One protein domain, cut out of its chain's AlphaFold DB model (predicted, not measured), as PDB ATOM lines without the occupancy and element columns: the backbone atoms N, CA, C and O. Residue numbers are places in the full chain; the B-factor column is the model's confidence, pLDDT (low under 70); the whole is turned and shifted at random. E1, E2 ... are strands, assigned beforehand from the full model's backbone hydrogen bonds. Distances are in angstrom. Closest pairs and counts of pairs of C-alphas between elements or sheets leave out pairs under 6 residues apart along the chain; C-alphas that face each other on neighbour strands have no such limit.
ATOM      1  N   THR A  27     234.232 175.029 251.299       96.00
ATOM      2  CA  THR A  27     234.084 176.153 252.218       96.00
ATOM      3  C   THR A  27     235.324 177.033 252.132       96.00
ATOM      4  O   THR A  27     236.439 176.520 252.093       96.00
ATOM      5  N   TYR A  28     235.130 178.347 252.082       95.94
ATOM      6  CA  TYR A  28     236.175 179.359 252.020       95.94
ATOM      7  C   TYR A  28     235.977 180.334 253.164       95.94
ATOM      8  O   TYR A  28     234.907 180.927 253.293       95.94
ATOM      9  N   ILE A  29     237.018 180.527 253.961       95.00
ATOM     10  CA  ILE A  29     236.998 181.403 255.131       95.00
ATOM     11  C   ILE A  29     237.804 182.658 254.819       95.00
ATOM     12  O   ILE A  29     238.866 182.583 254.195       95.00
ATOM     13  N   SER A  30     237.294 183.813 255.240       93.81
ATOM     14  CA  SER A  30     237.981 185.092 255.096       93.81
ATOM     15  C   SER A  30     239.348 185.054 255.775       93.81
ATOM     16  O   SER A  30     239.471 184.606 256.915       93.81
ATOM     17  N   VAL A  31     240.383 185.530 255.080       91.88
ATOM     18  CA  VAL A  31     241.754 185.571 255.620       91.88
ATOM     19  C   VAL A  31     242.161 186.946 256.140       91.88
ATOM     20  O   VAL A  31     243.232 187.080 256.736       91.88
ATOM     21  N   ASN A  32     241.355 187.974 255.870       86.56
ATOM     22  CA  ASN A  32     241.718 189.359 256.149       86.56
ATOM     23  C   ASN A  32     240.533 190.305 256.436       86.56
ATOM     24  O   ASN A  32     240.770 191.482 256.688       86.56
ATOM     25  N   ASP A  33     239.288 189.816 256.436       73.62
ATOM     26  CA  ASP A  33     238.129 190.585 256.915       73.62
ATOM     27  C   ASP A  33     237.978 190.409 258.436       73.62
ATOM     28  O   ASP A  33     237.924 189.283 258.941       73.62
ATOM     29  N   THR A  34     237.908 191.518 259.171       66.31
ATOM     30  CA  THR A  34     237.785 191.533 260.636       66.31
ATOM     31  C   THR A  34     236.411 191.079 261.122       66.31
ATOM     32  O   THR A  34     236.303 190.614 262.255       66.31
ATOM     33  N   LYS A  35     235.376 191.149 260.273       69.12
ATOM     34  CA  LYS A  35     234.033 190.614 260.571       69.12
ATOM     35  C   LYS A  35     233.907 189.111 260.305       69.12
ATOM     36  O   LYS A  35     232.825 188.541 260.433       69.12
ATOM     37  N   GLY A  36     235.000 188.473 259.888       75.31
ATOM     38  CA  GLY A  36     234.957 187.123 259.356       75.31
ATOM     39  C   GLY A  36     234.203 187.081 258.029       75.31
ATOM     40  O   GLY A  36     234.141 188.056 257.284       75.31
ATOM     41  N   GLY A  37     233.676 185.914 257.696       89.44
ATOM     42  CA  GLY A  37     232.973 185.696 256.442       89.44
ATOM     43  C   GLY A  37     233.333 184.342 255.874       89.44
ATOM     44  O   GLY A  37     234.508 184.014 255.700       89.44
ATOM     45  N   GLU A  38     232.313 183.557 255.589       94.75
ATOM     46  CA  GLU A  38     232.443 182.216 255.059       94.75
ATOM     47  C   GLU A  38     231.567 182.082 253.824       94.75
ATOM     48  O   GLU A  38     230.367 182.348 253.881       94.75
ATOM     49  N   TYR A  39     232.166 181.630 252.726       94.75
ATOM     50  CA  TYR A  39     231.438 181.153 251.562       94.75
ATOM     51  C   TYR A  39     231.476 179.634 251.523       94.75
ATOM     52  O   TYR A  39     232.549 179.043 251.526       94.75
ATOM     53  N   THR A  40     230.324 178.992 251.391       96.00
ATOM     54  CA  THR A  40     230.253 177.573 251.042       96.00
ATOM     55  C   THR A  40     229.651 177.441 249.653       96.00
ATOM     56  O   THR A  40     228.507 177.829 249.433       96.00
ATOM     57  N   PHE A  41     230.424 176.887 248.719       94.94
ATOM     58  CA  PHE A  41     229.997 176.586 247.355       94.94
ATOM     59  C   PHE A  41     229.651 175.105 247.247       94.94
ATOM     60  O   PHE A  41     230.491 174.238 247.504       94.94
ATOM     61  N   SER A  42     228.427 174.787 246.846       92.50
ATOM     62  CA  SER A  42     227.979 173.411 246.658       92.50
ATOM     63  C   SER A  42     228.114 172.966 245.199       92.50
ATOM     64  O   SER A  42     228.248 173.766 244.269       92.50
ATOM     65  N   SER A  43     228.124 171.649 244.986       89.50
ATOM     66  CA  SER A  43     228.295 171.034 243.661       89.50
ATOM     67  C   SER A  43     227.093 171.203 242.726       89.50
ATOM     68  O   SER A  43     227.187 170.890 241.546       89.50
ATOM     69  N   ASP A  44     225.957 171.660 243.246       89.31
ATOM     70  CA  ASP A  44     224.729 171.964 242.507       89.31
ATOM     71  C   ASP A  44     224.646 173.441 242.070       89.31
ATOM     72  O   ASP A  44     223.577 173.910 241.687       89.31
ATOM     73  N   ASN A  45     225.778 174.156 242.073       91.31
ATOM     74  CA  ASN A  45     225.910 175.566 241.693       91.31
ATOM     75  C   ASN A  45     225.163 176.553 242.605       91.31
ATOM     76  O   ASN A  45     224.817 177.654 242.175       91.31
ATOM     77  N   ASN A  46     224.948 176.183 243.867       93.62
ATOM     78  CA  ASN A  46     224.454 177.088 244.899       93.62
ATOM     79  C   ASN A  46     225.591 177.530 245.826       93.62
ATOM     80  O   ASN A  46     226.611 176.855 245.964       93.62
ATOM     81  N   TYR A  47     225.436 178.686 246.457       94.56
ATOM     82  CA  TYR A  47     226.344 179.117 247.510       94.56
ATOM     83  C   TYR A  47     225.567 179.665 248.699       94.56
ATOM     84  O   TYR A  47     224.443 180.157 248.567       94.56
ATOM     85  N   THR A  48     226.204 179.609 249.857       94.88
ATOM     86  CA  THR A  48     225.788 180.326 251.058       94.88
ATOM     87  C   THR A  48     226.933 181.206 251.518       94.88
ATOM     88  O   THR A  48     228.081 180.765 251.509       94.88
ATOM     89  N   TYR A  49     226.618 182.419 251.943       93.00
ATOM     90  CA  TYR A  49     227.521 183.295 252.665       93.00
ATOM     91  C   TYR A  49     227.023 183.497 254.089       93.00
ATOM     92  O   TYR A  49     225.816 183.656 254.305       93.00
ATOM     93  N   LYS A  50     227.951 183.562 255.039       92.50
ATOM     94  CA  LYS A  50     227.664 183.948 256.415       92.50
ATOM     95  C   LYS A  50     228.816 184.748 257.019       92.50
ATOM     96  O   LYS A  50     229.963 184.332 256.915       92.50
ATOM     97  N   ASP A  51     228.494 185.831 257.714       90.38
ATOM     98  CA  ASP A  51     229.369 186.492 258.687       90.38
ATOM     99  C   ASP A  51     228.625 186.673 260.025       90.38
ATOM    100  O   ASP A  51     227.585 186.043 260.257       90.38
ATOM    101  N   ASP A  52     229.172 187.482 260.929       85.25
ATOM    102  CA  ASP A  52     228.579 187.730 262.247       85.25
ATOM    103  C   ASP A  52     227.224 188.462 262.189       85.25
ATOM    104  O   ASP A  52     226.414 188.351 263.112       85.25
ATOM    105  N   GLU A  53     226.951 189.199 261.110       85.81
ATOM    106  CA  GLU A  53     225.790 190.086 260.970       85.81
ATOM    107  C   GLU A  53     224.812 189.622 259.879       85.81
ATOM    108  O   GLU A  53     223.613 189.898 259.953       85.81
ATOM    109  N   ASN A  54     225.304 188.915 258.863       84.94
ATOM    110  CA  ASN A  54     224.611 188.656 257.612       84.94
ATOM    111  C   ASN A  54     224.668 187.176 257.234       84.94
ATOM    112  O   ASN A  54     225.658 186.477 257.441       84.94
ATOM    113  N   SER A  55     223.597 186.712 256.597       90.06
ATOM    114  CA  SER A  55     223.515 185.384 255.998       90.06
ATOM    115  C   SER A  55     222.676 185.480 254.735       90.06
ATOM    116  O   SER A  55     221.539 185.950 254.788       90.06
ATOM    117  N   TYR A  56     223.218 185.036 253.607       89.12
ATOM    118  CA  TYR A  56     222.494 185.002 252.338       89.12
ATOM    119  C   TYR A  56     222.927 183.809 251.494       89.12
ATOM    120  O   TYR A  56     223.939 183.161 251.753       89.12
ATOM    121  N   SER A  57     222.130 183.497 250.484       91.88
ATOM    122  CA  SER A  57     222.383 182.396 249.566       91.88
ATOM    123  C   SER A  57     221.968 182.778 248.160       91.88
ATOM    124  O   SER A  57     221.184 183.704 247.960       91.88
ATOM    125  N   GLY A  58     222.472 182.037 247.188       92.50
ATOM    126  CA  GLY A  58     222.100 182.222 245.800       92.50
ATOM    127  C   GLY A  58     222.691 181.138 244.921       92.50
ATOM    128  O   GLY A  58     223.155 180.100 245.396       92.50
ATOM    129  N   SER A  59     222.695 181.407 243.621       93.31
ATOM    130  CA  SER A  59     223.362 180.546 242.644       93.31
ATOM    131  C   SER A  59     224.668 181.176 242.194       93.31
ATOM    132  O   SER A  59     224.797 182.399 242.181       93.31
ATOM    133  N   TYR A  60     225.631 180.365 241.778       93.81
ATOM    134  CA  TYR A  60     226.860 180.860 241.174       93.81
ATOM    135  C   TYR A  60     227.109 180.221 239.812       93.81
ATOM    136  O   TYR A  60     226.611 179.144 239.487       93.81
ATOM    137  N   LYS A  61     227.891 180.915 238.992       91.88
ATOM    138  CA  LYS A  61     228.498 180.367 237.781       91.88
ATOM    139  C   LYS A  61     230.004 180.387 237.951       91.88
ATOM    140  O   LYS A  61     230.540 181.333 238.516       91.88
ATOM    141  N   GLN A  62     230.664 179.360 237.435       88.81
ATOM    142  CA  GLN A  62     232.114 179.265 237.425       88.81
ATOM    143  C   GLN A  62     232.622 179.246 235.978       88.81
ATOM    144  O   GLN A  62     232.118 178.484 235.150       88.81
ATOM    145  N   SER A  63     233.629 180.067 235.701       85.94
ATOM    146  CA  SER A  63     234.566 179.911 234.585       85.94
ATOM    147  C   SER A  63     235.959 179.568 235.127       85.94
ATOM    148  O   SER A  63     236.146 179.479 236.339       85.94
ATOM    149  N   ASP A  64     236.936 179.368 234.239       81.88
ATOM    150  CA  ASP A  64     238.271 178.859 234.595       81.88
ATOM    151  C   ASP A  64     238.948 179.616 235.752       81.88
ATOM    152  O   ASP A  64     239.556 178.997 236.622       81.88
ATOM    153  N   ASP A  65     238.811 180.943 235.789       88.38
ATOM    154  CA  ASP A  65     239.459 181.828 236.760       88.38
ATOM    155  C   ASP A  65     238.479 182.759 237.493       88.38
ATOM    156  O   ASP A  65     238.912 183.703 238.161       88.38
ATOM    157  N   MET A  66     237.167 182.533 237.364       91.50
ATOM    158  CA  MET A  66     236.155 183.437 237.911       91.50
ATOM    159  C   MET A  66     234.933 182.706 238.461       91.50
ATOM    160  O   MET A  66     234.429 181.754 237.867       91.50
ATOM    161  N   ILE A  67     234.419 183.208 239.580       93.62
ATOM    162  CA  ILE A  67     233.110 182.860 240.130       93.62
ATOM    163  C   ILE A  67     232.232 184.103 240.053       93.62
ATOM    164  O   ILE A  67     232.632 185.161 240.528       93.62
ATOM    165  N   SER A  68     231.027 183.963 239.514       93.50
ATOM    166  CA  SER A  68     230.008 185.013 239.496       93.50
ATOM    167  C   SER A  68     228.812 184.577 240.334       93.50
ATOM    168  O   SER A  68     228.110 183.631 239.965       93.50
ATOM    169  N   LEU A  69     228.579 185.259 241.451       93.38
ATOM    170  CA  LEU A  69     227.418 185.069 242.313       93.38
ATOM    171  C   LEU A  69     226.218 185.794 241.720       93.38
ATOM    172  O   LEU A  69     226.319 186.960 241.351       93.38
ATOM    173  N   ASN A  70     225.077 185.122 241.670       90.19
ATOM    174  CA  ASN A  70     223.787 185.734 241.393       90.19
ATOM    175  C   ASN A  70     223.020 185.776 242.713       90.19
ATOM    176  O   ASN A  70     222.404 184.780 243.112       90.19
ATOM    177  N   ASN A  71     223.109 186.921 243.387       82.12
ATOM    178  CA  ASN A  71     222.394 187.169 244.629       82.12
ATOM    179  C   ASN A  71     220.885 187.299 244.347       82.12
ATOM    180  O   ASN A  71     220.472 187.709 243.259       82.12
ATOM    181  N   GLU A  72     220.047 187.005 245.344       74.81
ATOM    182  CA  GLU A  72     218.584 187.143 245.226       74.81
ATOM    183  C   GLU A  72     218.124 188.587 244.954       74.81
ATOM    184  O   GLU A  72     217.073 188.795 244.351       74.81
ATOM    185  N   ASP A  73     218.924 189.589 245.337       71.88
ATOM    186  CA  ASP A  73     218.658 191.010 245.078       71.88
ATOM    187  C   ASP A  73     218.985 191.444 243.633       71.88
ATOM    188  O   ASP A  73     218.844 192.618 243.283       71.88
ATOM    189  N   GLY A  74     219.416 190.503 242.787       69.75
ATOM    190  CA  GLY A  74     219.776 190.736 241.392       69.75
ATOM    191  C   GLY A  74     221.155 191.365 241.198       69.75
ATOM    192  O   GLY A  74     221.542 191.606 240.054       69.75
ATOM    193  N   LYS A  75     221.914 191.621 242.273       71.69
ATOM    194  CA  LYS A  75     223.305 192.066 242.159       71.69
ATOM    195  C   LYS A  75     224.214 190.881 241.879       71.69
ATOM    196  O   LYS A  75     224.026 189.779 242.394       71.69
ATOM    197  N   THR A  76     225.227 191.138 241.065       81.56
ATOM    198  CA  THR A  76     226.268 190.163 240.763       81.56
ATOM    199  C   THR A  76     227.519 190.516 241.552       81.56
ATOM    200  O   THR A  76     227.958 191.663 241.524       81.56
ATOM    201  N   GLU A  77     228.101 189.540 242.241       87.38
ATOM    202  CA  GLU A  77     229.440 189.675 242.818       87.38
ATOM    203  C   GLU A  77     230.389 188.721 242.102       87.38
ATOM    204  O   GLU A  77     230.036 187.576 241.832       87.38
ATOM    205  N   ASN A  78     231.583 189.199 241.763       91.38
ATOM    206  CA  ASN A  78     232.563 188.415 241.028       91.38
ATOM    207  C   ASN A  78     233.811 188.190 241.875       91.38
ATOM    208  O   ASN A  78     234.307 189.116 242.519       91.38
ATOM    209  N   PHE A  79     234.347 186.977 241.806       93.44
ATOM    210  CA  PHE A  79     235.593 186.586 242.448       93.44
ATOM    211  C   PHE A  79     236.560 186.035 241.416       93.44
ATOM    212  O   PHE A  79     236.158 185.233 240.577       93.44
ATOM    213  N   ARG A  80     237.837 186.410 241.500       93.06
ATOM    214  CA  ARG A  80     238.914 185.693 240.804       93.06
ATOM    215  C   ARG A  80     239.312 184.469 241.613       93.06
ATOM    216  O   ARG A  80     239.395 184.565 242.834       93.06
ATOM    217  N   VAL A  81     239.586 183.357 240.941       91.19
ATOM    218  CA  VAL A  81     240.024 182.104 241.566       91.19
ATOM    219  C   VAL A  81     241.508 181.896 241.292       91.19
ATOM    220  O   VAL A  81     241.916 181.808 240.136       91.19
ATOM    221  N   TYR A  82     242.311 181.769 242.348       89.12
ATOM    222  CA  TYR A  82     243.730 181.432 242.245       89.12
ATOM    223  C   TYR A  82     244.088 180.339 243.254       89.12
ATOM    224  O   TYR A  82     244.258 180.592 244.447       89.12
ATOM    225  N   GLY A  83     244.210 179.102 242.763       88.00
ATOM    226  CA  GLY A  83     244.432 177.936 243.619       88.00
ATOM    227  C   GLY A  83     243.289 177.767 244.620       88.00
ATOM    228  O   GLY A  83     242.128 177.719 244.222       88.00
ATOM    229  N   ASP A  84     243.629 177.723 245.905       91.69
ATOM    230  CA  ASP A  84     242.668 177.602 247.008       91.69
ATOM    231  C   ASP A  84     242.083 178.949 247.459       91.69
ATOM    232  O   ASP A  84     241.363 179.004 248.453       91.69
ATOM    233  N   TYR A  85     242.381 180.047 246.763       92.81
ATOM    234  CA  TYR A  85     241.935 181.383 247.141       92.81
ATOM    235  C   TYR A  85     240.923 181.952 246.155       92.81
ATOM    236  O   TYR A  85     241.043 181.784 244.938       92.81
ATOM    237  N   ILE A  86     239.968 182.708 246.692       94.12
ATOM    238  CA  ILE A  86     239.050 183.540 245.920       94.12
ATOM    239  C   ILE A  86     239.184 185.004 246.345       94.12
ATOM    240  O   ILE A  86     239.246 185.317 247.534       94.12
ATOM    241  N   PHE A  87     239.240 185.903 245.366       93.44
ATOM    242  CA  PHE A  87     239.518 187.328 245.557       93.44
ATOM    243  C   PHE A  87     238.351 188.143 245.024       93.44
ATOM    244  O   PHE A  87     238.059 188.064 243.829       93.44
ATOM    245  N   SER A  88     237.689 188.926 245.877       90.56
ATOM    246  CA  SER A  88     236.576 189.764 245.423       90.56
ATOM    247  C   SER A  88     237.083 190.811 244.433       90.56
ATOM    248  O   SER A  88     237.988 191.590 244.734       90.56
ATOM    249  N   VAL A  89     236.484 190.845 243.243       88.62
ATOM    250  CA  VAL A  89     236.814 191.825 242.197       88.62
ATOM    251  C   VAL A  89     236.341 193.223 242.586       88.62
ATOM    252  O   VAL A  89     236.917 194.206 242.137       88.62
TER     253      VAL A  89
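What this domain is: This is residues 27 to 89 of the 182 residues of an uncharacterized protein of Eubacterium sp. CAG:251 (UniProt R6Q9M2). One sheet of seven strands winds back and forth and folds back on itself at the long, bent strand E4, like part of a barrel. E1, E2 and E3 make one leaf and E5, E6 and E7 the other; the leaves face each other, and the edge strands E1 and E7 come near each other without closing the ring by pairing. The printed part has 63 residues with no named helix and seven named strands, E1 to E7, which stand in the sheet in chain order, all antiparallel. The class is all strand, and the whole is compact, with a radius of gyration of the C-alphas of 11.2 A and spans of 29 by 27 by 21 A.

How they stand to each other: Begin at E1, residues 27 to 30, an edge strand, and go on to E2, residues 38 to 41: in this hairpin N 28 and O 39 are 2.7 A apart, within hydrogen-bond range. E3, residues 46 to 50, comes next, with N 40 and O 48 at 2.9 A. In E4, residues 55 to 63, look for a bend of 57 degrees at residue 58; before it N 49 of E3 and O 56 are 2.8 A apart. After the bend E4 pairs with E5, residues 66 to 71, where N 70 and O 59 are 2.8 A apart. E6, residues 76 to 82, follows, with N 67 and O 79 at 2.8 A, and then E7, residues 85 to 88, the other edge strand, with N 80 and O 87 at 2.9 A. These seven form a meander, each strand the antiparallel neighbour of the one before. They also make a folded sheet, one sheet bent back into two leaves, with E4 as the hinge and 15 pairs of C-alphas within 11 A between the leaves. The closest C-alphas of E1 and E7 are those of Tyr 28 and Tyr 85, 7.8 A apart; E2 and E6 are apart.

Where its parts are: Find C-alpha 27 at (234.084, 176.153, 252.218), where E1 begins; it runs 10.2 A. E2 is 9.9 A long and E3 13.8 A. E4, the longest strand, starts at C-alpha 55, (223.515, 185.384, 255.998), and covers 24.7 A. E5 measures 15.8 A, E6 19.6 A and E7 10.1 A, ending at C-alpha 88, (236.576, 189.764, 245.423).

The domain as a whole: Look to Glu 53 and Asp 64 for the two C-alphas farthest apart, 31.3 A. The sheet is strongly twisted, and the printed part has no cut. No link is long; that from E1 to E2 is short, and the others are tight. The mean pLDDT of the printed part is 88.5, with residues 34 to 35 and 74 under 70.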